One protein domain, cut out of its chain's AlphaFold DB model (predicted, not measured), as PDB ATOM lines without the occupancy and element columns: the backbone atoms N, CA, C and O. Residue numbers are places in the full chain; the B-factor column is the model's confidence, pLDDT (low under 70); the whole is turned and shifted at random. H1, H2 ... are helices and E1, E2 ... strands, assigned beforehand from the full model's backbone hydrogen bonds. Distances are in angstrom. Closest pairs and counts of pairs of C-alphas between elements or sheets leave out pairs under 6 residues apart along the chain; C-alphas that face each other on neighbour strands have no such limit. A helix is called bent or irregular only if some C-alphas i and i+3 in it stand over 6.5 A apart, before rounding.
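What this domain is: This is residues 4 to 213 of the 220 residues of the protein "Pentapeptide repeat-containing protein" of Amycolatopsis suaedae (UniProt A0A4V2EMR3). The chain is wound in stacked turns, a solenoid whose strands lie beside strands of the next turn in one twisted parallel sheet, E2 to E13. H1 stands at one end, beyond the winding residues 173 to 198, while the first printed stretch, with E1, runs along the outside of the stack. The printed part has 210 residues, with thirteen named strands and then one named helix. It is mostly strand, though under half of the residues are in named elements. It is compact, with a radius of gyration of the C-alphas of 16.9 A, and spans 54 by 34 by 24 A.

Where its parts are: Look first at the longest strands by residues, E7 (residues 87 to 99) and E8 (residues 107 to 119), 13 residues each; E7 measures 18.4 A from first to last C-alpha and bends by 123 degrees at residue 90, and E8 measures 17.3 A and bends by 132 degrees at residue 113. E6 (68 to 79, 18.1 A) bends by 107 degrees at residue 75, and E10 (133 to 140, 16.9 A) by 57 degrees at residue 136. Find C-alpha 31 at (39.662, 35.083, 33.295), where E2 (31 to 35) begins; E3 (38 to 40), E4 (49 to 54) and E5 (57 to 59) follow. Further along are E9 (127 to 130), E11 (148 to 152), E12 (156 to 159) and E13 (167 to 172). E1 is residues 11 to 13. H1 (199 to 212, 18.7 A) ends with C-alpha 212 at (62.216, 39.127, -6.571); it is irregular, with C-alphas 204 and 207 7.7 A apart.

How they stand to each other: Start at E7: E6 lies on one side, with N 71 and O 90 2.9 A apart, and E8 on the other, with N 88 and O 107 2.8 A apart. Beside E6, E4 (N 53 to O 72, 2.9 A) and E5 (N 58 to O 77, 2.8 A) lie on one side, with E7 on the other. Beside E8, E9 (N 110 to O 129, 2.8 A) and E10 (N 118 to O 138, 2.8 A) lie on the side other than E7. The edge strands are E2, E3, E12 and E13, neighbours of E4, E5, E10 and E11; N 34 and O 52 are 2.9 A apart, and so are N 149 and O 167. Outside the sheet, the closest C-alphas of E1 and E8, Val 12 and Asp 115, are 5.4 A apart. H1 is not on the sheet; 8 of its 10 O i to N i+4 pairs are within hydrogen-bond range.

The domain as a whole: The C-alphas farthest apart, Pro 22 and Thr 211, are 55.6 A apart. The printed part has no cut. The long links are E1 to E2 and E13 to H1. The mean pLDDT of the printed part is 95.8; look for low confidence at Asp 7, the one printed residue under 70.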
ATOM      1  N   ARG A   4      27.528  33.012   4.128       82.06
ATOM      2  CA  ARG A   4      27.731  34.133   3.211       82.06
ATOM      3  C   ARG A   4      28.386  33.607   1.936       82.06
ATOM      4  O   ARG A   4      29.428  32.956   2.005       82.06
ATOM      5  N   THR A   5      27.750  33.860   0.795       77.38
ATOM      6  CA  THR A   5      28.299  33.543  -0.529       77.38
ATOM      7  C   THR A   5      29.066  34.755  -1.037       77.38
ATOM      8  O   THR A   5      28.502  35.842  -1.106       77.38
ATOM      9  N   LEU A   6      30.336  34.563  -1.380       76.88
ATOM     10  CA  LEU A   6      31.153  35.563  -2.069       76.88
ATOM     11  C   LEU A   6      30.880  35.489  -3.578       76.88
ATOM     12  O   LEU A   6      30.441  34.444  -4.067       76.88
ATOM     13  N   ASP A   7      31.239  36.533  -4.329       68.38
ATOM     14  CA  ASP A   7      31.013  36.680  -5.785       68.38
ATOM     15  C   ASP A   7      31.466  35.485  -6.650       68.38
ATOM     16  O   ASP A   7      31.074  35.338  -7.805       68.38
ATOM     17  N   ARG A   8      32.290  34.591  -6.096       72.88
ATOM     18  CA  ARG A   8      32.902  33.439  -6.776       72.88
ATOM     19  C   ARG A   8      32.345  32.086  -6.329       72.88
ATOM     20  O   ARG A   8      32.998  31.062  -6.516       72.88
ATOM     21  N   GLY A   9      31.184  32.073  -5.674       81.06
ATOM     22  CA  GLY A   9      30.545  30.856  -5.155       81.06
ATOM     23  C   GLY A   9      31.236  30.251  -3.926       81.06
ATOM     24  O   GLY A   9      30.819  29.201  -3.431       81.06
ATOM     25  N   LEU A  10      32.280  30.910  -3.415       86.06
ATOM     26  CA  LEU A  10      32.913  30.574  -2.145       86.06
ATOM     27  C   LEU A  10      31.935  30.864  -1.007       86.06
ATOM     28  O   LEU A  10      31.204  31.852  -1.048       86.06
ATOM     29  N   ARG A  11      31.915  29.992   0.002       90.50
ATOM     30  CA  ARG A  11      30.999  30.105   1.137       90.50
ATOM     31  C   ARG A  11      31.772  30.075   2.440       90.50
ATOM     32  O   ARG A  11      32.473  29.102   2.704       90.50
ATOM     33  N   VAL A  12      31.579  31.109   3.248       93.75
ATOM     34  CA  VAL A  12      32.012  31.155   4.646       93.75
ATOM     35  C   VAL A  12      30.785  30.970   5.532       93.75
ATOM     36  O   VAL A  12      29.711  31.519   5.257       93.75
ATOM     37  N   ARG A  13      30.895  30.130   6.561       95.75
ATOM     38  CA  ARG A  13      29.798  29.953   7.522       95.75
ATOM     39  C   ARG A  13      29.697  31.197   8.396       95.75
ATOM     40  O   ARG A  13      30.710  31.674   8.894       95.75
ATOM     41  N   ARG A  14      28.484  31.717   8.569       93.94
ATOM     42  CA  ARG A  14      28.242  32.852   9.464       93.94
ATOM     43  C   ARG A  14      28.108  32.365  10.914       93.94
ATOM     44  O   ARG A  14      27.770  31.190  11.104       93.94
ATOM     45  N   PRO A  15      28.343  33.251  11.898       96.69
ATOM     46  CA  PRO A  15      27.947  33.021  13.279       96.69
ATOM     47  C   PRO A  15      26.484  32.573  13.382       96.69
ATOM     48  O   PRO A  15      25.616  33.121  12.695       96.69
ATOM     49  N   ASP A  16      26.208  31.597  14.242       96.00
ATOM     50  CA  ASP A  16      24.854  31.252  14.684       96.00
ATOM     51  C   ASP A  16      24.440  32.164  15.852       96.00
ATOM     52  O   ASP A  16      24.535  31.791  17.023       96.00
ATOM     53  N   LEU A  17      24.054  33.396  15.508       93.00
ATOM     54  CA  LEU A  17      23.718  34.476  16.438       93.00
ATOM     55  C   LEU A  17      22.243  34.864  16.343       93.00
ATOM     56  O   LEU A  17      21.703  34.985  15.243       93.00
ATOM     57  N   ASP A  18      21.638  35.126  17.502       92.25
ATOM     58  CA  ASP A  18      20.467  35.999  17.576       92.25
ATOM     59  C   ASP A  18      20.946  37.454  17.452       92.25
ATOM     60  O   ASP A  18      22.017  37.800  17.952       92.25
ATOM     61  N   GLU A  19      20.189  38.296  16.758       91.62
ATOM     62  CA  GLU A  19      20.509  39.724  16.659       91.62
ATOM     63  C   GLU A  19      20.022  40.482  17.913       91.62
ATOM     64  O   GLU A  19      20.573  41.533  18.238       91.62
ATOM     65  N   ASP A  20      19.055  39.922  18.653       93.88
ATOM     66  CA  ASP A  20      18.403  40.527  19.826       93.88
ATOM     67  C   ASP A  20      18.923  39.921  21.150       93.88
ATOM     68  O   ASP A  20      18.179  39.441  22.011       93.88
ATOM     69  N   LEU A  21      20.250  39.897  21.315       95.88
ATOM     70  CA  LEU A  21      20.889  39.387  22.533       95.88
ATOM     71  C   LEU A  21      20.738  40.361  23.718       95.88
ATOM     72  O   LEU A  21      20.863  41.576  23.537       95.88
ATOM     73  N   PRO A  22      20.549  39.855  24.954       96.19
ATOM     74  CA  PRO A  22      20.501  40.697  26.144       96.19
ATOM     75  C   PRO A  22      21.838  41.411  26.380       96.19
ATOM     76  O   PRO A  22      22.907  40.883  26.067       96.19
ATOM     77  N   ALA A  23      21.789  42.603  26.975       95.19
ATOM     78  CA  ALA A  23      22.992  43.326  27.374       95.19
ATOM     79  C   ALA A  23      23.768  42.557  28.459       95.19
ATOM     80  O   ALA A  23      23.174  42.043  29.409       95.19
ATOM     81  N   GLY A  24      25.092  42.505  28.313       89.31
ATOM     82  CA  GLY A  24      26.013  41.839  29.231       89.31
ATOM     83  C   GLY A  24      27.013  42.784  29.877       89.31
ATOM     84  O   GLY A  24      27.044  43.975  29.557       89.31
ATOM     85  N   PRO A  25      27.851  42.260  30.783       86.75
ATOM     86  CA  PRO A  25      28.922  43.044  31.371       86.75
ATOM     87  C   PRO A  25      29.956  43.418  30.301       86.75
ATOM     88  O   PRO A  25      30.349  42.596  29.477       86.75
ATOM     89  N   ALA A  26      30.414  44.667  30.343       83.56
ATOM     90  CA  ALA A  26      31.520  45.162  29.528       83.56
ATOM     91  C   ALA A  26      32.859  45.042  30.273       83.56
ATOM     92  O   ALA A  26      33.657  45.975  30.294       83.56
ATOM     93  N   THR A  27      33.070  43.915  30.948       85.19
ATOM     94  CA  THR A  27      34.269  43.644  31.742       85.19
ATOM     95  C   THR A  27      34.904  42.351  31.260       85.19
ATOM     96  O   THR A  27      34.228  41.332  31.114       85.19
ATOM     97  N   PHE A  28      36.206  42.407  31.006       89.88
ATOM     98  CA  PHE A  28      37.024  41.256  30.642       89.88
ATOM     99  C   PHE A  28      38.167  41.196  31.652       89.88
ATOM    100  O   PHE A  28      39.256  41.711  31.405       89.88
ATOM    101  N   ASP A  29      37.853  40.652  32.824       87.56
ATOM    102  CA  ASP A  29      38.820  40.443  33.904       87.56
ATOM    103  C   ASP A  29      39.823  39.337  33.512       87.56
ATOM    104  O   ASP A  29      39.695  38.735  32.444       87.56
ATOM    105  N   ASP A  30      40.808  39.049  34.371       90.50
ATOM    106  CA  ASP A  30      41.912  38.105  34.110       90.50
ATOM    107  C   ASP A  30      41.465  36.786  33.445       90.50
ATOM    108  O   ASP A  30      42.091  36.324  32.490       90.50
ATOM    109  N   GLU A  31      40.360  36.206  33.922       95.06
ATOM    110  CA  GLU A  31      39.662  35.083  33.295       95.06
ATOM    111  C   GLU A  31      38.186  35.438  33.083       95.06
ATOM    112  O   GLU A  31      37.493  35.813  34.032       95.06
ATOM    113  N   PHE A  32      37.678  35.288  31.857       94.69
ATOM    114  CA  PHE A  32      36.276  35.584  31.555       94.69
ATOM    115  C   PHE A  32      35.614  34.558  30.633       94.69
ATOM    116  O   PHE A  32      36.232  33.938  29.764       94.69
ATOM    117  N   GLU A  33      34.299  34.445  30.774       96.50
ATOM    118  CA  GLU A  33      33.437  33.724  29.846       96.50
ATOM    119  C   GLU A  33      32.154  34.528  29.645       96.50
ATOM    120  O   GLU A  33      31.432  34.819  30.600       96.50
ATOM    121  N   LEU A  34      31.868  34.890  28.396       96.06
ATOM    122  CA  LEU A  34      30.605  35.512  28.017       96.06
ATOM    123  C   LEU A  34      29.886  34.617  27.019       96.06
ATOM    124  O   LEU A  34      30.455  34.206  26.005       96.06
ATOM    125  N   HIS A  35      28.612  34.360  27.301       97.06
ATOM    126  CA  HIS A  35      27.762  33.558  26.442       97.06
ATOM    127  C   HIS A  35      26.420  34.240  26.177       97.06
ATOM    128  O   HIS A  35      25.714  34.599  27.118       97.06
ATOM    129  N   GLY A  36      26.025  34.338  24.905       97.19
ATOM    130  CA  GLY A  36      24.673  34.758  24.525       97.19
ATOM    131  C   GLY A  36      24.347  36.188  24.947       97.19
ATOM    132  O   GLY A  36      23.252  36.440  25.443       97.19
ATOM    133  N   THR A  37      25.304  37.105  24.799       96.50
ATOM    134  CA  THR A  37      25.187  38.467  25.321       96.50
ATOM    135  C   THR A  37      25.684  39.512  24.332       96.50
ATOM    136  O   THR A  37      26.508  39.233  23.462       96.50
ATOM    137  N   ARG A  38      25.207  40.744  24.490       96.94
ATOM    138  CA  ARG A  38      25.651  41.915  23.740       96.94
ATOM    139  C   ARG A  38      26.440  42.874  24.630       96.94
ATOM    140  O   ARG A  38      25.991  43.205  25.724       96.94
ATOM    141  N   VAL A  39      27.598  43.320  24.154       94.94
ATOM    142  CA  VAL A  39      28.467  44.305  24.808       94.94
ATOM    143  C   VAL A  39      28.571  45.526  23.907       94.94
ATOM    144  O   VAL A  39      29.253  45.490  22.881       94.94
ATOM    145  N   ASP A  40      27.907  46.609  24.297       92.19
ATOM    146  CA  ASP A  40      27.820  47.823  23.492       92.19
ATOM    147  C   ASP A  40      28.412  49.045  24.179       92.19
ATOM    148  O   ASP A  40      28.249  49.226  25.385       92.19
ATOM    149  N   HIS A  41      28.996  49.933  23.367       80.19
ATOM    150  CA  HIS A  41      29.334  51.309  23.746       80.19
ATOM    151  C   HIS A  41      30.167  51.434  25.023       80.19
ATOM    152  O   HIS A  41      30.009  52.384  25.792       80.19
ATOM    153  N   ALA A  42      31.069  50.482  25.236       80.38
ATOM    154  CA  ALA A  42      31.993  50.513  26.353       80.38
ATOM    155  C   ALA A  42      33.385  50.958  25.896       80.38
ATOM    156  O   ALA A  42      33.815  50.648  24.784       80.38
ATOM    157  N   ASP A  43      34.091  51.681  26.761       80.19
ATOM    158  CA  ASP A  43      35.542  51.810  26.668       80.19
ATOM    159  C   ASP A  43      36.131  50.866  27.702       80.19
ATOM    160  O   ASP A  43      35.876  51.008  28.901       80.19
ATOM    161  N   VAL A  44      36.796  49.823  27.215       83.38
ATOM    162  CA  VAL A  44      37.184  48.686  28.034       83.38
ATOM    163  C   VAL A  44      38.697  48.592  28.039       83.38
ATOM    164  O   VAL A  44      39.329  48.271  27.031       83.38
ATOM    165  N   GLU A  45      39.278  48.814  29.211       83.19
ATOM    166  CA  GLU A  45      40.671  48.477  29.448       83.19
ATOM    167  C   GLU A  45      40.794  46.975  29.706       83.19
ATOM    168  O   GLU A  45      40.182  46.432  30.623       83.19
ATOM    169  N   VAL A  46      41.606  46.304  28.889       85.75
ATOM    170  CA  VAL A  46      41.919  44.878  29.037       85.75
ATOM    171  C   VAL A  46      43.438  44.742  29.127       85.75
ATOM    172  O   VAL A  46      44.103  44.678  28.085       85.75
ATOM    173  N   PRO A  47      44.013  44.778  30.341       75.25
ATOM    174  CA  PRO A  47      45.457  44.840  30.499       75.25
ATOM    175  C   PRO A  47      46.144  43.505  30.224       75.25
ATOM    176  O   PRO A  47      47.218  43.560  29.652       75.25
ATOM    177  N   ASP A  48      45.539  42.362  30.566       91.06
ATOM    178  CA  ASP A  48      45.952  41.001  30.185       91.06
ATOM    179  C   ASP A  48      44.850  40.019  30.633       91.06
ATOM    180  O   ASP A  48      44.707  39.762  31.824       91.06
ATOM    181  N   ALA A  49      44.061  39.474  29.705       95.00
ATOM    182  CA  ALA A  49      42.956  38.564  30.033       95.00
ATOM    183  C   ALA A  49      42.961  37.302  29.163       95.00
ATOM    184  O   ALA A  49      43.411  37.317  28.017       95.00
ATOM    185  N   VAL A  50      42.432  36.195  29.672       97.62
ATOM    186  CA  VAL A  50      42.168  34.981  28.890       97.62
ATOM    187  C   VAL A  50      40.700  34.619  29.006       97.62
ATOM    188  O   VAL A  50      40.079  34.831  30.043       97.62
ATOM    189  N   GLY A  51      40.104  34.086  27.947       97.31
ATOM    190  CA  GLY A  51      38.678  33.822  28.038       97.31
ATOM    191  C   GLY A  51      37.996  33.373  26.771       97.31
ATOM    192  O   GLY A  51      38.621  33.131  25.734       97.31
ATOM    193  N   THR A  52      36.679  33.258  26.896       98.31
ATOM    194  CA  THR A  52      35.795  32.755  25.849       98.31
ATOM    195  C   THR A  52      34.657  33.731  25.584       98.31
ATOM    196  O   THR A  52      33.993  34.193  26.511       98.31
ATOM    197  N   LEU A  53      34.398  33.996  24.304       98.12
ATOM    198  CA  LEU A  53      33.192  34.658  23.816       98.12
ATOM    199  C   LEU A  53      32.433  33.686  22.915       98.12
ATOM    200  O   LEU A  53      32.908  33.327  21.835       98.12
ATOM    201  N   ALA A  54      31.254  33.261  23.357       98.19
ATOM    202  CA  ALA A  54      30.398  32.335  22.629       98.19
ATOM    203  C   ALA A  54      29.027  32.966  22.375       98.19
ATOM    204  O   ALA A  54      28.309  33.304  23.310       98.19
ATOM    205  N   LYS A  55      28.616  33.118  21.114       98.06
ATOM    206  CA  LYS A  55      27.351  33.799  20.782       98.06
ATOM    207  C   LYS A  55      27.285  35.220  21.345       98.06
ATOM    208  O   LYS A  55      26.291  35.609  21.952       98.06
ATOM    209  N   VAL A  56      28.373  35.972  21.185       97.94
ATOM    210  CA  VAL A  56      28.496  37.342  21.689       97.94
ATOM    211  C   VAL A  56      28.504  38.335  20.535       97.94
ATOM    212  O   VAL A  56      29.143  38.100  19.507       97.94
ATOM    213  N   ILE A  57      27.831  39.471  20.725       98.12
ATOM    214  CA  ILE A  57      27.995  40.642  19.859       98.12
ATOM    215  C   ILE A  57      28.713  41.741  20.639       98.12
ATOM    216  O   ILE A  57      28.242  42.156  21.691       98.12
ATOM    217  N   VAL A  58      29.834  42.228  20.112       97.38
ATOM    218  CA  VAL A  58      30.559  43.387  20.645       97.38
ATOM    219  C   VAL A  58      30.390  44.550  19.667       97.38
ATOM    220  O   VAL A  58      30.967  44.516  18.582       97.38
ATOM    221  N   GLY A  59      29.584  45.555  20.016       96.44
ATOM    222  CA  GLY A  59      29.152  46.621  19.107       96.44
ATOM    223  C   GLY A  59      29.563  48.026  19.551       96.44
ATOM    224  O   GLY A  59      29.258  48.457  20.655       96.44
ATOM    225  N   GLY A  60      30.248  48.792  18.696       94.88
ATOM    226  CA  GLY A  60      30.594  50.191  18.996       94.88
ATOM    227  C   GLY A  60      31.416  50.372  20.280       94.88
ATOM    228  O   GLY A  60      31.305  51.405  20.938       94.88
ATOM    229  N   THR A  61      32.182  49.343  20.641       95.81
ATOM    230  CA  THR A  61      32.997  49.237  21.857       95.81
ATOM    231  C   THR A  61      34.468  49.450  21.501       95.81
ATOM    232  O   THR A  61      34.932  49.019  20.442       95.81
ATOM    233  N   SER A  62      35.216  50.112  22.377       96.19
ATOM    234  CA  SER A  62      36.667  50.235  22.273       96.19
ATOM    235  C   SER A  62      37.329  49.079  23.022       96.19
ATOM    236  O   SER A  62      37.141  48.912  24.223       96.19
ATOM    237  N   LEU A  63      38.091  48.277  22.280       96.38
ATOM    238  CA  LEU A  63      39.062  47.298  22.773       96.38
ATOM    239  C   LEU A  63      40.480  47.721  22.347       96.38
ATOM    240  O   LEU A  63      41.361  46.880  22.131       96.38
ATOM    241  N   ALA A  64      40.700  49.025  22.155       96.69
ATOM    242  CA  ALA A  64      41.985  49.557  21.730       96.69
ATOM    243  C   ALA A  64      43.062  49.241  22.776       96.69
ATOM    244  O   ALA A  64      42.860  49.395  23.975       96.69
ATOM    245  N   GLY A  65      44.219  48.758  22.324       96.19
ATOM    246  CA  GLY A  65      45.315  48.349  23.203       96.19
ATOM    247  C   GLY A  65      45.042  47.099  24.050       96.19
ATOM    248  O   GLY A  65      45.933  46.711  24.805       96.19
ATOM    249  N   SER A  66      43.870  46.458  23.910       96.69
ATOM    250  CA  SER A  66      43.515  45.250  24.663       96.69
ATOM    251  C   SER A  66      44.543  44.141  24.481       96.69
ATOM    252  O   SER A  66      45.052  43.910  23.378       96.69
ATOM    253  N   ARG A  67      44.828  43.422  25.565       96.38
ATOM    254  CA  ARG A  67      45.700  42.251  25.565       96.38
ATOM    255  C   ARG A  67      44.891  41.045  25.999       96.38
ATOM    256  O   ARG A  67      44.539  40.909  27.165       96.38
ATOM    257  N   PHE A  68      44.605  40.172  25.043       97.19
ATOM    258  CA  PHE A  68      44.035  38.868  25.345       97.19
ATOM    259  C   PHE A  68      45.106  37.818  25.123       97.19
ATOM    260  O   PHE A  68      45.628  37.751  24.020       97.19
ATOM    261  N   GLY A  69      45.433  37.010  26.129       97.12
ATOM    262  CA  GLY A  69      46.336  35.872  25.971       97.12
ATOM    263  C   GLY A  69      45.720  34.823  25.046       97.12
ATOM    264  O   GLY A  69      45.690  34.983  23.826       97.12
ATOM    265  N   LYS A  70      45.196  33.744  25.629       98.12
ATOM    266  CA  LYS A  70      44.358  32.806  24.887       98.12
ATOM    267  C   LYS A  70      42.920  33.319  24.830       98.12
ATOM    268  O   LYS A  70      42.286  33.495  25.868       98.12
ATOM    269  N   LEU A  71      42.413  33.511  23.614       98.69
ATOM    270  CA  LEU A  71      41.053  33.967  23.346       98.69
ATOM    271  C   LEU A  71      40.309  32.964  22.466       98.69
ATOM    272  O   LEU A  71      40.683  32.714  21.316       98.69
ATOM    273  N   GLU A  72      39.225  32.408  22.994       98.88
ATOM    274  CA  GLU A  72      38.324  31.539  22.245       98.88
ATOM    275  C   GLU A  72      37.101  32.328  21.775       98.88
ATOM    276  O   GLU A  72      36.405  32.960  22.565       98.88
ATOM    277  N   LEU A  73      36.845  32.306  20.469       98.88
ATOM    278  CA  LEU A  73      35.729  33.004  19.840       98.88
ATOM    279  C   LEU A  73      34.875  31.990  19.084       98.88
ATOM    280  O   LEU A  73      35.340  31.368  18.123       98.88
ATOM    281  N   GLU A  74      33.616  31.840  19.475       98.69
ATOM    282  CA  GLU A  74      32.656  30.978  18.792       98.69
ATOM    283  C   GLU A  74      31.367  31.733  18.495       98.69
ATOM    284  O   GLU A  74      30.819  32.406  19.366       98.69
ATOM    285  N   ASP A  75      30.884  31.626  17.254       98.56
ATOM    286  CA  ASP A  75      29.618  32.228  16.829       98.56
ATOM    287  C   ASP A  75      29.491  33.686  17.279       98.56
ATOM    288  O   ASP A  75      28.456  34.085  17.780       98.56
ATOM    289  N   SER A  76      30.548  34.484  17.155       98.62
ATOM    290  CA  SER A  76      30.583  35.837  17.719       98.62
ATOM    291  C   SER A  76      30.824  36.892  16.645       98.62
ATOM    292  O   SER A  76      31.401  36.611  15.590       98.62
ATOM    293  N   ARG A  77      30.358  38.116  16.896       98.62
ATOM    294  CA  ARG A  77      30.481  39.243  15.968       98.62
ATOM    295  C   ARG A  77      31.036  40.470  16.678       98.62
ATOM    296  O   ARG A  77      30.515  40.888  17.704       98.62
ATOM    297  N   PHE A  78      32.042  41.082  16.074       98.56
ATOM    298  CA  PHE A  78      32.538  42.408  16.420       98.56
ATOM    299  C   PHE A  78      32.038  43.383  15.358       98.56
ATOM    300  O   PHE A  78      32.214  43.136  14.165       98.56
ATOM    301  N   GLU A  79      31.385  44.465  15.764       98.06
ATOM    302  CA  GLU A  79      30.789  45.439  14.855       98.06
ATOM    303  C   GLU A  79      31.164  46.857  15.266       98.06
ATOM    304  O   GLU A  79      30.873  47.285  16.378       98.06
ATOM    305  N   ALA A  80      31.789  47.607  14.357       98.00
ATOM    306  CA  ALA A  80      32.266  48.961  14.634       98.00
ATOM    307  C   ALA A  80      33.142  49.044  15.905       98.00
ATOM    308  O   ALA A  80      33.156  50.060  16.597       98.00
ATOM    309  N   THR A  81      33.861  47.961  16.219       98.00
ATOM    310  CA  THR A  81      34.756  47.861  17.376       98.00
ATOM    311  C   THR A  81      36.113  48.480  17.045       98.00
ATOM    312  O   THR A  81      36.669  48.224  15.968       98.00
ATOM    313  N   ASP A  82      36.674  49.264  17.966       98.44
ATOM    314  CA  ASP A  82      38.071  49.698  17.868       98.44
ATOM    315  C   ASP A  82      38.987  48.605  18.443       98.44
ATOM    316  O   ASP A  82      38.894  48.253  19.611       98.44
ATOM    317  N   LEU A  83      39.849  48.047  17.598       98.38
ATOM    318  CA  LEU A  83      40.872  47.037  17.891       98.38
ATOM    319  C   LEU A  83      42.287  47.627  17.735       98.38
ATOM    320  O   LEU A  83      43.268  46.888  17.618       98.38
ATOM    321  N   SER A  84      42.416  48.954  17.649       98.44
ATOM    322  CA  SER A  84      43.688  49.614  17.353       98.44
ATOM    323  C   SER A  84      44.744  49.237  18.385       98.44
ATOM    324  O   SER A  84      44.525  49.365  19.587       98.44
ATOM    325  N   ASN A  85      45.908  48.792  17.914       98.12
ATOM    326  CA  ASN A  85      47.031  48.324  18.734       98.12
ATOM    327  C   ASN A  85      46.708  47.178  19.714       98.12
ATOM    328  O   ASN A  85      47.518  46.899  20.601       98.12
ATOM    329  N   ALA A  86      45.558  46.512  19.569       98.31
ATOM    330  CA  ALA A  86      45.232  45.335  20.364       98.31
ATOM    331  C   ALA A  86      46.194  44.175  20.048       98.31
ATOM    332  O   ALA A  86      46.807  44.119  18.977       98.31
ATOM    333  N   ALA A  87      46.348  43.260  20.998       98.31
ATOM    334  CA  ALA A  87      47.361  42.217  20.991       98.31
ATOM    335  C   ALA A  87      46.769  40.880  21.426       98.31
ATOM    336  O   ALA A  87      46.599  40.641  22.620       98.31
ATOM    337  N   TRP A  88      46.449  40.026  20.457       98.44
ATOM    338  CA  TRP A  88      45.784  38.742  20.673       98.44
ATOM    339  C   TRP A  88      46.690  37.597  20.165       98.44
ATOM    340  O   TRP A  88      46.489  37.108  19.051       98.44
ATOM    341  N   PRO A  89      47.746  37.222  20.920       98.31
ATOM    342  CA  PRO A  89      48.750  36.216  20.542       98.31
ATOM    343  C   PRO A  89      48.253  34.768  20.422       98.31
ATOM    344  O   PRO A  89      48.994  33.923  19.921       98.31
ATOM    345  N   GLU A  90      47.049  34.433  20.888       98.56
ATOM    346  CA  GLU A  90      46.515  33.081  20.706       98.56
ATOM    347  C   GLU A  90      44.991  33.084  20.534       98.56
ATOM    348  O   GLU A  90      44.229  32.903  21.482       98.56
ATOM    349  N   VAL A  91      44.534  33.255  19.291       98.88
ATOM    350  CA  VAL A  91      43.106  33.264  18.945       98.88
ATOM    351  C   VAL A  91      42.664  31.937  18.337       98.88
ATOM    352  O   VAL A  91      43.184  31.475  17.315       98.88
ATOM    353  N   VAL A  92      41.624  31.349  18.922       98.94
ATOM    354  CA  VAL A  92      40.891  30.212  18.358       98.94
ATOM    355  C   VAL A  92      39.506  30.699  17.945       98.94
ATOM    356  O   VAL A  92      38.602  30.783  18.769       98.94
ATOM    357  N   ALA A  93      39.326  30.999  16.659       98.88
ATOM    358  CA  ALA A  93      38.084  31.555  16.127       98.88
ATOM    359  C   ALA A  93      37.294  30.526  15.309       98.88
ATOM    360  O   ALA A  93      37.845  29.855  14.431       98.88
ATOM    361  N   ARG A  94      35.986  30.411  15.568       98.75
ATOM    362  CA  ARG A  94      35.045  29.573  14.814       98.75
ATOM    363  C   ARG A  94      33.755  30.329  14.509       98.75
ATOM    364  O   ARG A  94      33.018  30.645  15.433       98.75
ATOM    365  N   ARG A  95      33.446  30.535  13.223       98.56
ATOM    366  CA  ARG A  95      32.255  31.266  12.755       98.56
ATOM    367  C   ARG A  95      32.209  32.656  13.385       98.56
ATOM    368  O   ARG A  95      31.328  32.947  14.184       98.56
ATOM    369  N   VAL A  96      33.204  33.482  13.064       98.81
ATOM    370  CA  VAL A  96      33.384  34.817  13.658       98.81
ATOM    371  C   VAL A  96      33.331  35.889  12.577       98.81
ATOM    372  O   VAL A  96      33.946  35.736  11.520       98.81
ATOM    373  N   GLU A  97      32.609  36.974  12.845       98.75
ATOM    374  CA  GLU A  97      32.533  38.148  11.969       98.75
ATOM    375  C   GLU A  97      33.194  39.373  12.626       98.75
ATOM    376  O   GLU A  97      32.921  39.678  13.782       98.75
ATOM    377  N   PHE A  98      34.012  40.110  11.873       98.81
ATOM    378  CA  PHE A  98      34.464  41.462  12.217       98.81
ATOM    379  C   PHE A  98      33.944  42.419  11.148       98.81
ATOM    380  O   PHE A  98      34.318  42.311   9.982       98.81
ATOM    381  N   LEU A  99      33.054  43.335  11.513       98.69
ATOM    382  CA  LEU A  99      32.353  44.200  10.571       98.69
ATOM    383  C   LEU A  99      32.657  45.661  10.886       98.69
ATOM    384  O   LEU A  99      32.329  46.149  11.966       98.69
ATOM    385  N   ARG A 100      33.230  46.385   9.921       98.75
ATOM    386  CA  ARG A 100      33.535  47.821  10.030       98.75
ATOM    387  C   ARG A 100      34.417  48.161  11.237       98.75
ATOM    388  O   ARG A 100      34.300  49.243  11.805       98.75
ATOM    389  N   CYS A 101      35.283  47.235  11.651       98.75
ATOM    390  CA  CYS A 101      36.182  47.437  12.782       98.75
ATOM    391  C   CYS A 101      37.397  48.282  12.384       98.75
ATOM    392  O   CYS A 101      37.895  48.216  11.254       98.75
ATOM    393  N   ARG A 102      37.928  49.036  13.345       98.81
ATOM    394  CA  ARG A 102      39.191  49.762  13.195       98.81
ATOM    395  C   ARG A 102      40.293  48.986  13.908       98.81
ATOM    396  O   ARG A 102      40.384  49.048  15.118       98.81
ATOM    397  N   GLY A 103      41.133  48.268  13.175       98.62
ATOM    398  CA  GLY A 103      42.241  47.466  13.704       98.62
ATOM    399  C   GLY A 103      43.609  47.965  13.247       98.62
ATOM    400  O   GLY A 103      44.433  47.171  12.804       98.62
ATOM    401  N   VAL A 104      43.854  49.278  13.319       98.81
ATOM    402  CA  VAL A 104      45.159  49.841  12.940       98.81
ATOM    403  C   VAL A 104      46.223  49.348  13.920       98.81
ATOM    404  O   VAL A 104      46.083  49.541  15.127       98.81
ATOM    405  N   GLY A 105      47.275  48.698  13.420       98.75
ATOM    406  CA  GLY A 105      48.314  48.098  14.264       98.75
ATOM    407  C   GLY A 105      47.852  46.887  15.085       98.75
ATOM    408  O   GLY A 105      48.546  46.493  16.024       98.75
ATOM    409  N   TRP A 106      46.681  46.310  14.783       98.81
ATOM    410  CA  TRP A 106      46.175  45.126  15.482       98.81
ATOM    411  C   TRP A 106      47.102  43.929  15.251       98.81
ATOM    412  O   TRP A 106      47.468  43.628  14.114       98.81
ATOM    413  N   ARG A 107      47.484  43.247  16.332       98.88
ATOM    414  CA  ARG A 107      48.271  42.012  16.299       98.88
ATOM    415  C   ARG A 107      47.368  40.845  16.658       98.88
ATOM    416  O   ARG A 107      46.874  40.793  17.783       98.88
ATOM    417  N   CYS A 108      47.153  39.938  15.715       98.75
ATOM    418  CA  CYS A 108      46.258  38.803  15.885       98.75
ATOM    419  C   CYS A 108      46.898  37.525  15.357       98.75
ATOM    420  O   CYS A 108      47.059  37.351  14.148       98.75
ATOM    421  N   ASP A 109      47.168  36.600  16.268       98.75
ATOM    422  CA  ASP A 109      47.769  35.317  15.946       98.75
ATOM    423  C   ASP A 109      46.678  34.248  16.042       98.75
ATOM    424  O   ASP A 109      46.296  33.768  17.113       98.75
ATOM    425  N   PHE A 110      46.127  33.872  14.891       98.81
ATOM    426  CA  PHE A 110      45.141  32.808  14.795       98.81
ATOM    427  C   PHE A 110      45.821  31.447  14.948       98.81
ATOM    428  O   PHE A 110      46.310  30.856  13.980       98.81
ATOM    429  N   ALA A 111      45.749  30.876  16.150       98.81
ATOM    430  CA  ALA A 111      46.021  29.456  16.368       98.81
ATOM    431  C   ALA A 111      45.068  28.570  15.534       98.81
ATOM    432  O   ALA A 111      45.438  27.486  15.063       98.81
ATOM    433  N   LEU A 112      43.836  29.046  15.320       98.88
ATOM    434  CA  LEU A 112      42.883  28.506  14.354       98.88
ATOM    435  C   LEU A 112      41.953  29.610  13.836       98.88
ATOM    436  O   LEU A 112      41.223  30.210  14.620       98.88
ATOM    437  N   ALA A 113      41.888  29.773  12.514       98.81
ATOM    438  CA  ALA A 113      40.837  30.530  11.837       98.81
ATOM    439  C   ALA A 113      39.836  29.561  11.186       98.81
ATOM    440  O   ALA A 113      40.134  28.895  10.190       98.81
ATOM    441  N   GLY A 114      38.661  29.424  11.796       98.38
ATOM    442  CA  GLY A 114      37.600  28.513  11.387       98.38
ATOM    443  C   GLY A 114      36.373  29.241  10.843       98.38
ATOM    444  O   GLY A 114      35.521  29.579  11.646       98.38
ATOM    445  N   ASP A 115      36.223  29.453   9.535       98.50
ATOM    446  CA  ASP A 115      35.126  30.280   8.984       98.50
ATOM    447  C   ASP A 115      35.085  31.690   9.618       98.50
ATOM    448  O   ASP A 115      34.197  32.025  10.399       98.50
ATOM    449  N   VAL A 116      36.090  32.511   9.309       98.75
ATOM    450  CA  VAL A 116      36.236  33.879   9.834       98.75
ATOM    451  C   VAL A 116      36.042  34.876   8.695       98.75
ATOM    452  O   VAL A 116      36.567  34.677   7.600       98.75
ATOM    453  N   TYR A 117      35.282  35.940   8.937       98.56
ATOM    454  CA  TYR A 117      34.935  36.931   7.920       98.56
ATOM    455  C   TYR A 117      35.141  38.351   8.449       98.56
ATOM    456  O   TYR A 117      34.519  38.750   9.431       98.56
ATOM    457  N   LEU A 118      36.010  39.112   7.793       98.75
ATOM    458  CA  LEU A 118      36.282  40.515   8.068       98.75
ATOM    459  C   LEU A 118      35.738  41.343   6.901       98.75
ATOM    460  O   LEU A 118      36.071  41.051   5.755       98.75
ATOM    461  N   GLN A 119      34.915  42.356   7.177       98.44
ATOM    462  CA  GLN A 119      34.324  43.206   6.141       98.44
ATOM    463  C   GLN A 119      34.403  44.686   6.478       98.44
ATOM    464  O   GLN A 119      33.961  45.092   7.554       98.44
ATOM    465  N   GLY A 120      34.874  45.507   5.538       98.62
ATOM    466  CA  GLY A 120      34.929  46.959   5.725       98.62
ATOM    467  C   GLY A 120      35.883  47.379   6.845       98.62
ATOM    468  O   GLY A 120      35.706  48.444   7.437       98.62
ATOM    469  N   CYS A 121      36.831  46.516   7.220       98.88
ATOM    470  CA  CYS A 121      37.736  46.760   8.335       98.88
ATOM    471  C   CYS A 121      38.953  47.571   7.885       98.88
ATOM    472  O   CYS A 121      39.505  47.362   6.803       98.88
ATOM    473  N   ARG A 122      39.429  48.459   8.760       98.88
ATOM    474  CA  ARG A 122      40.692  49.177   8.563       98.88
ATOM    475  C   ARG A 122      41.797  48.518   9.378       98.88
ATOM    476  O   ARG A 122      41.876  48.744  10.579       98.88
ATOM    477  N   LEU A 123      42.637  47.734   8.720       98.94
ATOM    478  CA  LEU A 123      43.698  46.893   9.282       98.94
ATOM    479  C   LEU A 123      45.097  47.367   8.843       98.94
ATOM    480  O   LEU A 123      46.017  46.569   8.685       98.94
ATOM    481  N   ASP A 124      45.259  48.672   8.606       98.94
ATOM    482  CA  ASP A 124      46.559  49.252   8.253       98.94
ATOM    483  C   ASP A 124      47.592  48.940   9.346       98.94
ATOM    484  O   ASP A 124      47.297  49.072  10.537       98.94
ATOM    485  N   TYR A 125      48.806  48.554   8.952       98.88
ATOM    486  CA  TYR A 125      49.893  48.153   9.855       98.88
ATOM    487  C   TYR A 125      49.573  46.961  10.775       98.88
ATOM    488  O   TYR A 125      50.306  46.717  11.736       98.88
ATOM    489  N   ALA A 126      48.485  46.225  10.526       98.88
ATOM    490  CA  ALA A 126      48.168  45.030  11.297       98.88
ATOM    491  C   ALA A 126      49.223  43.934  11.082       98.88
ATOM    492  O   ALA A 126      49.840  43.839  10.022       98.88
ATOM    493  N   MET A 127      49.402  43.081  12.086       98.88
ATOM    494  CA  MET A 127      50.186  41.852  11.983       98.88
ATOM    495  C   MET A 127      49.237  40.688  12.228       98.88
ATOM    496  O   MET A 127      48.709  40.543  13.331       98.88
ATOM    497  N   ILE A 128      48.981  39.897  11.191       98.88
ATOM    498  CA  ILE A 128      48.085  38.747  11.269       98.88
ATOM    499  C   ILE A 128      48.893  37.496  10.946       98.88
ATOM    500  O   ILE A 128      49.303  37.292   9.801       98.88
ATOM    501  N   ASP A 129      49.093  36.654  11.953       98.88
ATOM    502  CA  ASP A 129      49.698  35.339  11.786       98.88
ATOM    503  C   ASP A 129      48.617  34.262  11.826       98.88
ATOM    504  O   ASP A 129      47.735  34.263  12.683       98.88
ATOM    505  N   VAL A 130      48.662  33.327  10.884       98.81
ATOM    506  CA  VAL A 130      47.672  32.257  10.784       98.81
ATOM    507  C   VAL A 130      48.371  30.913  10.880       98.81
ATOM    508  O   VAL A 130      48.982  30.438   9.929       98.81
ATOM    509  N   LYS A 131      48.257  30.236  12.022       98.69
ATOM    510  CA  LYS A 131      48.846  28.899  12.190       98.69
ATOM    511  C   LYS A 131      48.090  27.833  11.410       98.69
ATOM    512  O   LYS A 131      48.697  26.862  10.960       98.69
ATOM    513  N   ARG A 132      46.765  27.970  11.292       98.50
ATOM    514  CA  ARG A 132      45.906  26.983  10.626       98.50
ATOM    515  C   ARG A 132      44.563  27.567  10.212       98.50
ATOM    516  O   ARG A 132      43.874  28.169  11.035       98.50
ATOM    517  N   VAL A 133      44.126  27.250   8.991       98.12
ATOM    518  CA  VAL A 133      42.787  27.610   8.491       98.12
ATOM    519  C   VAL A 133      41.901  26.378   8.285       98.12
ATOM    520  O   VAL A 133      42.279  25.389   7.647       98.12
ATOM    521  N   ARG A 134      40.664  26.432   8.789       97.06
ATOM    522  CA  ARG A 134      39.613  25.432   8.534       97.06
ATOM    523  C   ARG A 134      38.370  26.131   7.982       97.06
ATOM    524  O   ARG A 134      37.824  27.007   8.624       97.06
ATOM    525  N   GLY A 135      37.880  25.717   6.818       96.19
ATOM    526  CA  GLY A 135      36.902  26.547   6.100       96.19
ATOM    527  C   GLY A 135      37.631  27.700   5.415       96.19
ATOM    528  O   GLY A 135      38.677  27.445   4.819       96.19
ATOM    529  N   LEU A 136      37.102  28.920   5.494       97.62
ATOM    530  CA  LEU A 136      37.726  30.112   4.907       97.62
ATOM    531  C   LEU A 136      38.058  31.164   5.970       97.62
ATOM    532  O   LEU A 136      37.316  31.323   6.937       97.62
ATOM    533  N   LEU A 137      39.138  31.909   5.745       98.62
ATOM    534  CA  LEU A 137      39.345  33.237   6.324       98.62
ATOM    535  C   LEU A 137      39.170  34.245   5.187       98.62
ATOM    536  O   LEU A 137      39.840  34.148   4.163       98.62
ATOM    537  N   VAL A 138      38.238  35.175   5.332       98.62
ATOM    538  CA  VAL A 138      37.863  36.095   4.257       98.62
ATOM    539  C   VAL A 138      38.037  37.525   4.733       98.62
ATOM    540  O   VAL A 138      37.548  37.878   5.802       98.62
ATOM    541  N   LEU A 139      38.697  38.332   3.913       98.69
ATOM    542  CA  LEU A 139      38.809  39.772   4.056       98.69
ATOM    543  C   LEU A 139      38.128  40.409   2.843       98.69
ATOM    544  O   LEU A 139      38.491  40.138   1.696       98.69
ATOM    545  N   ASP A 140      37.099  41.200   3.105       97.94
ATOM    546  CA  ASP A 140      36.206  41.776   2.104       97.94
ATOM    547  C   ASP A 140      36.158  43.294   2.279       97.94
ATOM    548  O   ASP A 140      35.829  43.785   3.359       97.94
ATOM    549  N   ASP A 141      36.541  44.042   1.247       98.19
ATOM    550  CA  ASP A 141      36.560  45.510   1.266       98.19
ATOM    551  C   ASP A 141      37.336  46.078   2.475       98.19
ATOM    552  O   ASP A 141      36.897  46.986   3.179       98.19
ATOM    553  N   CYS A 142      38.478  45.461   2.797       98.81
ATOM    554  CA  CYS A 142      39.321  45.851   3.926       98.81
ATOM    555  C   CYS A 142      40.554  46.635   3.462       98.81
ATOM    556  O   CYS A 142      41.171  46.315   2.446       98.81
ATOM    557  N   SER A 143      40.981  47.609   4.266       98.88
ATOM    558  CA  SER A 143      42.297  48.239   4.109       98.88
ATOM    559  C   SER A 143      43.332  47.452   4.904       98.88
ATOM    560  O   SER A 143      43.131  47.233   6.094       98.88
ATOM    561  N   LEU A 144      44.420  47.022   4.270       98.88
ATOM    562  CA  LEU A 144      45.525  46.246   4.849       98.88
ATOM    563  C   LEU A 144      46.874  46.877   4.465       98.88
ATOM    564  O   LEU A 144      47.854  46.187   4.170       98.88
ATOM    565  N   ARG A 145      46.923  48.212   4.415       98.88
ATOM    566  CA  ARG A 145      48.109  48.932   3.944       98.88
ATOM    567  C   ARG A 145      49.268  48.723   4.912       98.88
ATOM    568  O   ARG A 145      49.101  48.900   6.116       98.88
ATOM    569  N   GLU A 146      50.433  48.358   4.379       98.81
ATOM    570  CA  GLU A 146      51.636  48.009   5.159       98.81
ATOM    571  C   GLU A 146      51.383  46.936   6.246       98.81
ATOM    572  O   GLU A 146      52.105  46.876   7.242       98.81
ATOM    573  N   ALA A 147      50.351  46.097   6.088       98.88
ATOM    574  CA  ALA A 147      50.099  44.979   6.991       98.88
ATOM    575  C   ALA A 147      51.088  43.828   6.739       98.88
ATOM    576  O   ALA A 147      51.525  43.606   5.609       98.88
ATOM    577  N   SER A 148      51.402  43.063   7.783       98.81
ATOM    578  CA  SER A 148      52.164  41.816   7.688       98.81
ATOM    579  C   SER A 148      51.223  40.623   7.825       98.81
ATOM    580  O   SER A 148      50.460  40.543   8.790       98.81
ATOM    581  N   LEU A 149      51.267  39.711   6.855       98.88
ATOM    582  CA  LEU A 149      50.424  38.519   6.789       98.88
ATOM    583  C   LEU A 149      51.306  37.274   6.709       98.88
ATOM    584  O   LEU A 149      52.004  37.063   5.714       98.88
ATOM    585  N   SER A 150      51.274  36.435   7.742       98.81
ATOM    586  CA  SER A 150      52.163  35.277   7.869       98.81
ATOM    587  C   SER A 150      51.428  33.964   8.138       98.81
ATOM    588  O   SER A 150      50.278  33.938   8.575       98.81
ATOM    589  N   GLY A 151      52.107  32.846   7.861       98.69
ATOM    590  CA  GLY A 151      51.599  31.501   8.147       98.69
ATOM    591  C   GLY A 151      50.824  30.840   6.997       98.69
ATOM    592  O   GLY A 151      51.170  30.997   5.825       98.69
ATOM    593  N   ASP A 152      49.824  30.026   7.330       98.69
ATOM    594  CA  ASP A 152      48.988  29.278   6.387       98.69
ATOM    595  C   ASP A 152      47.923  30.188   5.760       98.69
ATOM    596  O   ASP A 152      46.863  30.437   6.338       98.69
ATOM    597  N   LEU A 153      48.200  30.652   4.543       98.75
ATOM    598  CA  LEU A 153      47.299  31.477   3.744       98.75
ATOM    599  C   LEU A 153      46.504  30.669   2.701       98.75
ATOM    600  O   LEU A 153      45.777  31.250   1.898       98.75
ATOM    601  N   SER A 154      46.596  29.332   2.699       98.19
ATOM    602  CA  SER A 154      46.027  28.449   1.655       98.19
ATOM    603  C   SER A 154      44.512  28.576   1.448       98.19
ATOM    604  O   SER A 154      43.975  28.217   0.399       98.19
ATOM    605  N   LYS A 155      43.793  29.076   2.455       97.88
ATOM    606  CA  LYS A 155      42.333  29.269   2.435       97.88
ATOM    607  C   LYS A 155      41.931  30.687   2.819       97.88
ATOM    608  O   LYS A 155      40.834  30.905   3.341       97.88
ATOM    609  N   VAL A 156      42.836  31.631   2.577       98.62
ATOM    610  CA  VAL A 156      42.596  33.052   2.796       98.62
ATOM    611  C   VAL A 156      42.149  33.691   1.487       98.62
ATOM    612  O   VAL A 156      42.719  33.437   0.425       98.62
ATOM    613  N   VAL A 157      41.085  34.484   1.559       98.56
ATOM    614  CA  VAL A 157      40.475  35.148   0.406       98.56
ATOM    615  C   VAL A 157      40.427  36.642   0.676       98.56
ATOM    616  O   VAL A 157      39.796  37.066   1.638       98.56
ATOM    617  N   PHE A 158      41.043  37.421  -0.204       98.38
ATOM    618  CA  PHE A 158      40.973  38.875  -0.236       98.38
ATOM    619  C   PHE A 158      40.126  39.290  -1.436       98.38
ATOM    620  O   PHE A 158      40.389  38.876  -2.568       98.38
ATOM    621  N   THR A 159      39.105  40.108  -1.202       95.88
ATOM    622  CA  THR A 159      38.249  40.651  -2.261       95.88
ATOM    623  C   THR A 159      38.012  42.131  -2.008       95.88
ATOM    624  O   THR A 159      37.681  42.517  -0.892       95.88
ATOM    625  N   GLY A 160      38.269  42.976  -3.009       96.38
ATOM    626  CA  GLY A 160      38.161  44.431  -2.859       96.38
ATOM    627  C   GLY A 160      39.116  45.036  -1.823       96.38
ATOM    628  O   GLY A 160      38.887  46.150  -1.375       96.38
ATOM    629  N   CYS A 161      40.159  44.317  -1.398       98.62
ATOM    630  CA  CYS A 161      41.052  44.805  -0.351       98.62
ATOM    631  C   CYS A 161      42.134  45.733  -0.911       98.62
ATOM    632  O   CYS A 161      42.620  45.544  -2.026       98.62
ATOM    633  N   ASP A 162      42.588  46.678  -0.097       98.81
ATOM    634  CA  ASP A 162      43.786  47.464  -0.378       98.81
ATOM    635  C   ASP A 162      44.991  46.857   0.348       98.81
ATOM    636  O   ASP A 162      45.139  47.017   1.558       98.81
ATOM    637  N   LEU A 163      45.853  46.153  -0.390       98.81
ATOM    638  CA  LEU A 163      47.057  45.501   0.136       98.81
ATOM    639  C   LEU A 163      48.320  46.314  -0.180       98.81
ATOM    640  O   LEU A 163      49.415  45.760  -0.260       98.81
ATOM    641  N   THR A 164      48.195  47.626  -0.403       98.62
ATOM    642  CA  THR A 164      49.344  48.475  -0.736       98.62
ATOM    643  C   THR A 164      50.434  48.375   0.338       98.62
ATOM    644  O   THR A 164      50.201  48.707   1.499       98.62
ATOM    645  N   GLY A 165      51.639  47.956  -0.043       98.25
ATOM    646  CA  GLY A 165      52.769  47.796   0.877       98.25
ATOM    647  C   GLY A 165      52.692  46.563   1.783       98.25
ATOM    648  O   GLY A 165      53.580  46.383   2.614       98.25
ATOM    649  N   ALA A 166      51.666  45.716   1.652       98.62
ATOM    650  CA  ALA A 166      51.533  44.523   2.481       98.62
ATOM    651  C   ALA A 166      52.719  43.566   2.279       98.62
ATOM    652  O   ALA A 166      53.232  43.412   1.165       98.62
ATOM    653  N   ASP A 167      53.144  42.918   3.360       98.62
ATOM    654  CA  ASP A 167      54.214  41.924   3.360       98.62
ATOM    655  C   ASP A 167      53.658  40.523   3.620       98.62
ATOM    656  O   ASP A 167      52.996  40.276   4.628       98.62
ATOM    657  N   PHE A 168      53.928  39.600   2.698       98.56
ATOM    658  CA  PHE A 168      53.459  38.222   2.771       98.56
ATOM    659  C   PHE A 168      54.586  37.279   3.198       98.56
ATOM    660  O   PHE A 168      55.482  36.952   2.423       98.56
ATOM    661  N   GLN A 169      54.495  36.749   4.413       98.31
ATOM    662  CA  GLN A 169      55.419  35.758   4.976       98.31
ATOM    663  C   GLN A 169      54.717  34.397   5.111       98.31
ATOM    664  O   GLN A 169      54.663  33.782   6.180       98.31
ATOM    665  N   ALA A 170      54.097  33.957   4.014       98.19
ATOM    666  CA  ALA A 170      53.307  32.733   3.977       98.19
ATOM    667  C   ALA A 170      54.191  31.478   4.049       98.19
ATOM    668  O   ALA A 170      55.175  31.349   3.323       98.19
ATOM    669  N   THR A 171      53.800  30.517   4.884       98.00
ATOM    670  CA  THR A 171      54.380  29.164   4.895       98.00
ATOM    671  C   THR A 171      53.696  28.257   3.873       98.00
ATOM    672  O   THR A 171      54.332  27.369   3.306       98.00
ATOM    673  N   VAL A 172      52.408  28.501   3.608       98.06
ATOM    674  CA  VAL A 172      51.612  27.863   2.554       98.06
ATOM    675  C   VAL A 172      50.683  28.915   1.955       98.06
ATOM    676  O   VAL A 172      50.013  29.631   2.692       98.06
ATOM    677  N   ALA A 173      50.610  28.999   0.629       98.31
ATOM    678  CA  ALA A 173      49.731  29.943  -0.068       98.31
ATOM    679  C   ALA A 173      48.943  29.313  -1.228       98.31
ATOM    680  O   ALA A 173      48.184  30.013  -1.899       98.31
ATOM    681  N   ASP A 174      49.082  28.004  -1.465       98.12
ATOM    682  CA  ASP A 174      48.329  27.312  -2.512       98.12
ATOM    683  C   ASP A 174      46.832  27.361  -2.205       98.12
ATOM    684  O   ASP A 174      46.381  26.839  -1.187       98.12
ATOM    685  N   GLY A 175      46.071  28.033  -3.069       96.56
ATOM    686  CA  GLY A 175      44.647  28.290  -2.855       96.56
ATOM    687  C   GLY A 175      44.306  29.671  -2.288       96.56
ATOM    688  O   GLY A 175      43.134  30.046  -2.381       96.56
ATOM    689  N   CYS A 176      45.294  30.447  -1.818       98.38
ATOM    690  CA  CYS A 176      45.114  31.859  -1.472       98.38
ATOM    691  C   CYS A 176      44.542  32.615  -2.680       98.38
ATOM    692  O   CYS A 176      44.982  32.412  -3.815       98.38
ATOM    693  N   ASP A 177      43.546  33.468  -2.468       97.94
ATOM    694  CA  ASP A 177      42.902  34.216  -3.547       97.94
ATOM    695  C   ASP A 177      42.986  35.711  -3.270       97.94
ATOM    696  O   ASP A 177      42.359  36.206  -2.342       97.94
ATOM    697  N   LEU A 178      43.767  36.422  -4.080       98.06
ATOM    698  CA  LEU A 178      44.003  37.858  -3.946       98.06
ATOM    699  C   LEU A 178      43.194  38.669  -4.963       98.06
ATOM    700  O   LEU A 178      43.189  39.895  -4.889       98.06
ATOM    701  N   ARG A 179      42.544  38.020  -5.939       97.00
ATOM    702  CA  ARG A 179      41.943  38.681  -7.113       97.00
ATOM    703  C   ARG A 179      40.948  39.770  -6.730       97.00
ATOM    704  O   ARG A 179      40.116  39.559  -5.847       97.00
ATOM    705  N   GLY A 180      40.940  40.871  -7.477       95.44
ATOM    706  CA  GLY A 180      40.078  42.026  -7.211       95.44
ATOM    707  C   GLY A 180      40.550  42.918  -6.057       95.44
ATOM    708  O   GLY A 180      39.821  43.823  -5.673       95.44
ATOM    709  N   SER A 181      41.740  42.671  -5.507       97.94
ATOM    710  CA  SER A 181      42.387  43.524  -4.499       97.94
ATOM    711  C   SER A 181      43.519  44.352  -5.125       97.94
ATOM    712  O   SER A 181      44.089  43.973  -6.151       97.94
ATOM    713  N   THR A 182      43.888  45.477  -4.524       98.31
ATOM    714  CA  THR A 182      45.036  46.277  -4.973       98.31
ATOM    715  C   THR A 182      46.339  45.642  -4.500       98.31
ATOM    716  O   THR A 182      46.549  45.510  -3.301       98.31
ATOM    717  N   LEU A 183      47.227  45.287  -5.436       97.56
ATOM    718  CA  LEU A 183      48.590  44.825  -5.156       97.56
ATOM    719  C   LEU A 183      49.586  45.870  -5.669       97.56
ATOM    720  O   LEU A 183      49.967  45.853  -6.835       97.56
ATOM    721  N   ASP A 184      49.974  46.798  -4.801       95.81
ATOM    722  CA  ASP A 184      50.972  47.831  -5.090       95.81
ATOM    723  C   ASP A 184      52.066  47.797  -4.018       95.81
ATOM    724  O   ASP A 184      51.767  47.675  -2.833       95.81
ATOM    725  N   ARG A 185      53.339  47.889  -4.421       95.25
ATOM    726  CA  ARG A 185      54.515  47.787  -3.520       95.25
ATOM    727  C   ARG A 185      54.478  46.610  -2.530       95.25
ATOM    728  O   ARG A 185      55.040  46.708  -1.442       95.25
ATOM    729  N   VAL A 186      53.837  45.504  -2.899       96.38
ATOM    730  CA  VAL A 186      53.735  44.318  -2.041       96.38
ATOM    731  C   VAL A 186      55.082  43.607  -1.918       96.38
ATOM    732  O   VAL A 186      55.887  43.582  -2.852       96.38
ATOM    733  N   ARG A 187      55.330  43.019  -0.750       96.62
ATOM    734  CA  ARG A 187      56.556  42.283  -0.418       96.62
ATOM    735  C   ARG A 187      56.229  40.805  -0.205       96.62
ATOM    736  O   ARG A 187      55.075  40.433  -0.014       96.62
ATOM    737  N   GLY A 188      57.240  39.944  -0.307       96.50
ATOM    738  CA  GLY A 188      57.047  38.507  -0.090       96.50
ATOM    739  C   GLY A 188      56.275  37.791  -1.207       96.50
ATOM    740  O   GLY A 188      55.744  36.706  -0.994       96.50
ATOM    741  N   LEU A 189      56.239  38.349  -2.423       95.00
ATOM    742  CA  LEU A 189      55.536  37.755  -3.570       95.00
ATOM    743  C   LEU A 189      55.954  36.305  -3.869       95.00
ATOM    744  O   LEU A 189      55.126  35.495  -4.278       95.00
ATOM    745  N   LEU A 190      57.222  35.948  -3.636       95.75
ATOM    746  CA  LEU A 190      57.700  34.574  -3.831       95.75
ATOM    747  C   LEU A 190      57.148  33.578  -2.798       95.75
ATOM    748  O   LEU A 190      57.110  32.380  -3.077       95.75
ATOM    749  N   ASN A 191      56.672  34.058  -1.647       97.62
ATOM    750  CA  ASN A 191      56.022  33.228  -0.632       97.62
ATOM    751  C   ASN A 191      54.575  32.873  -1.027       97.62
ATOM    752  O   ASN A 191      53.978  31.963  -0.459       97.62
ATOM    753  N   LEU A 192      54.010  33.534  -2.043       97.19
ATOM    754  CA  LEU A 192      52.633  33.343  -2.509       97.19
ATOM    755  C   LEU A 192      52.493  32.266  -3.600       97.19
ATOM    756  O   LEU A 192      51.612  32.334  -4.459       97.19
ATOM    757  N   ARG A 193      53.358  31.247  -3.602       96.25
ATOM    758  CA  ARG A 193      53.285  30.163  -4.590       96.25
ATOM    759  C   ARG A 193      51.919  29.463  -4.528       96.25
ATOM    760  O   ARG A 193      51.539  28.932  -3.490       96.25
ATOM    761  N   GLY A 194      51.222  29.423  -5.667       96.88
ATOM    762  CA  GLY A 194      49.880  28.835  -5.796       96.88
ATOM    763  C   GLY A 194      48.729  29.799  -5.469       96.88
ATOM    764  O   GLY A 194      47.562  29.428  -5.618       96.88
ATOM    765  N   ALA A 195      49.034  31.042  -5.077       98.06
ATOM    766  CA  ALA A 195      48.029  32.081  -4.915       98.06
ATOM    767  C   ALA A 195      47.463  32.531  -6.271       98.06
ATOM    768  O   ALA A 195      48.119  32.460  -7.314       98.06
ATOM    769  N   LYS A 196      46.224  33.018  -6.251       97.75
ATOM    770  CA  LYS A 196      45.496  33.473  -7.436       97.75
ATOM    771  C   LYS A 196      45.507  34.991  -7.493       97.75
ATOM    772  O   LYS A 196      45.027  35.643  -6.570       97.75
ATOM    773  N   ILE A 197      45.980  35.520  -8.613       97.44
ATOM    774  CA  ILE A 197      45.864  36.928  -8.996       97.44
ATOM    775  C   ILE A 197      45.174  37.037 -10.358       97.44
ATOM    776  O   ILE A 197      45.087  36.054 -11.098       97.44
ATOM    777  N   ASP A 198      44.624  38.203 -10.669       96.38
ATOM    778  CA  ASP A 198      43.997  38.489 -11.960       96.38
ATOM    779  C   ASP A 198      44.996  39.172 -12.921       96.38
ATOM    780  O   ASP A 198      46.099  39.550 -12.510       96.38
ATOM    781  N   PRO A 199      44.672  39.311 -14.222       96.94
ATOM    782  CA  PRO A 199      45.592  39.921 -15.180       96.94
ATOM    783  C   PRO A 199      45.986  41.362 -14.838       96.94
ATOM    784  O   PRO A 199      47.122  41.751 -15.095       96.94
ATOM    785  N   GLN A 200      45.086  42.153 -14.246       95.06
ATOM    786  CA  GLN A 200      45.385  43.535 -13.870       95.06
ATOM    787  C   GLN A 200      46.403  43.573 -12.726       95.06
ATOM    788  O   GLN A 200      47.357  44.350 -12.762       95.06
ATOM    789  N   GLN A 201      46.244  42.686 -11.750       96.94
ATOM    790  CA  GLN A 201      47.200  42.505 -10.667       96.94
ATOM    791  C   GLN A 201      48.560  42.022 -11.163       96.94
ATOM    792  O   GLN A 201      49.576  42.548 -10.719       96.94
ATOM    793  N   LEU A 202      48.600  41.070 -12.105       96.38
ATOM    794  CA  LEU A 202      49.855  40.614 -12.710       96.38
ATOM    795  C   LEU A 202      50.634  41.790 -13.305       96.38
ATOM    796  O   LEU A 202      51.831  41.901 -13.061       96.38
ATOM    797  N   MET A 203      49.959  42.686 -14.027       95.44
ATOM    798  CA  MET A 203      50.601  43.883 -14.577       95.44
ATOM    799  C   MET A 203      51.172  44.791 -13.481       95.44
ATOM    800  O   MET A 203      52.268  45.321 -13.652       95.44
ATOM    801  N   ALA A 204      50.474  44.937 -12.351       94.25
ATOM    802  CA  ALA A 204      50.926  45.762 -11.230       94.25
ATOM    803  C   ALA A 204      52.176  45.196 -10.532       94.25
ATOM    804  O   ALA A 204      53.057  45.956 -10.133       94.25
ATOM    805  N   VAL A 205      52.285  43.867 -10.415       95.94
ATOM    806  CA  VAL A 205      53.386  43.216  -9.682       95.94
ATOM    807  C   VAL A 205      54.478  42.624 -10.579       95.94
ATOM    808  O   VAL A 205      55.466  42.115 -10.057       95.94
ATOM    809  N   ALA A 206      54.356  42.682 -11.910       95.12
ATOM    810  CA  ALA A 206      55.271  42.011 -12.845       95.12
ATOM    811  C   ALA A 206      56.746  42.384 -12.627       95.12
ATOM    812  O   ALA A 206      57.601  41.502 -12.533       95.12
ATOM    813  N   ALA A 207      57.044  43.680 -12.494       93.44
ATOM    814  CA  ALA A 207      58.401  44.153 -12.228       93.44
ATOM    815  C   ALA A 207      58.921  43.647 -10.870       93.44
ATOM    816  O   ALA A 207      60.035  43.139 -10.781       93.44
ATOM    817  N   GLN A 208      58.088  43.703  -9.828       93.62
ATOM    818  CA  GLN A 208      58.436  43.211  -8.490       93.62
ATOM    819  C   GLN A 208      58.676  41.700  -8.483       93.62
ATOM    820  O   GLN A 208      59.611  41.241  -7.831       93.62
ATOM    821  N   LEU A 209      57.875  40.926  -9.223       94.12
ATOM    822  CA  LEU A 209      58.070  39.489  -9.410       94.12
ATOM    823  C   LEU A 209      59.401  39.200 -10.103       94.12
ATOM    824  O   LEU A 209      60.159  38.363  -9.618       94.12
ATOM    825  N   ALA A 210      59.700  39.905 -11.197       94.56
ATOM    826  CA  ALA A 210      60.952  39.751 -11.929       94.56
ATOM    827  C   ALA A 210      62.163  40.039 -11.028       94.56
ATOM    828  O   ALA A 210      63.059  39.202 -10.914       94.56
ATOM    829  N   THR A 211      62.158  41.172 -10.321       93.44
ATOM    830  CA  THR A 211      63.235  41.536  -9.391       93.44
ATOM    831  C   THR A 211      63.339  40.564  -8.221       93.44
ATOM    832  O   THR A 211      64.443  40.157  -7.866       93.44
ATOM    833  N   SER A 212      62.213  40.123  -7.652       91.25
ATOM    834  CA  SER A 212      62.216  39.127  -6.571       91.25
ATOM    835  C   SER A 212      62.790  37.789  -7.038       91.25
ATOM    836  O   SER A 212      63.480  37.122  -6.275       91.25
ATOM    837  N   ALA A 213      62.567  37.418  -8.302       93.38
ATOM    838  CA  ALA A 213      63.164  36.243  -8.932       93.38
ATOM    839  C   ALA A 213      64.656  36.415  -9.293       93.38
ATOM    840  O   ALA A 213      65.260  35.491  -9.835       93.38
TER     841      ALA A 213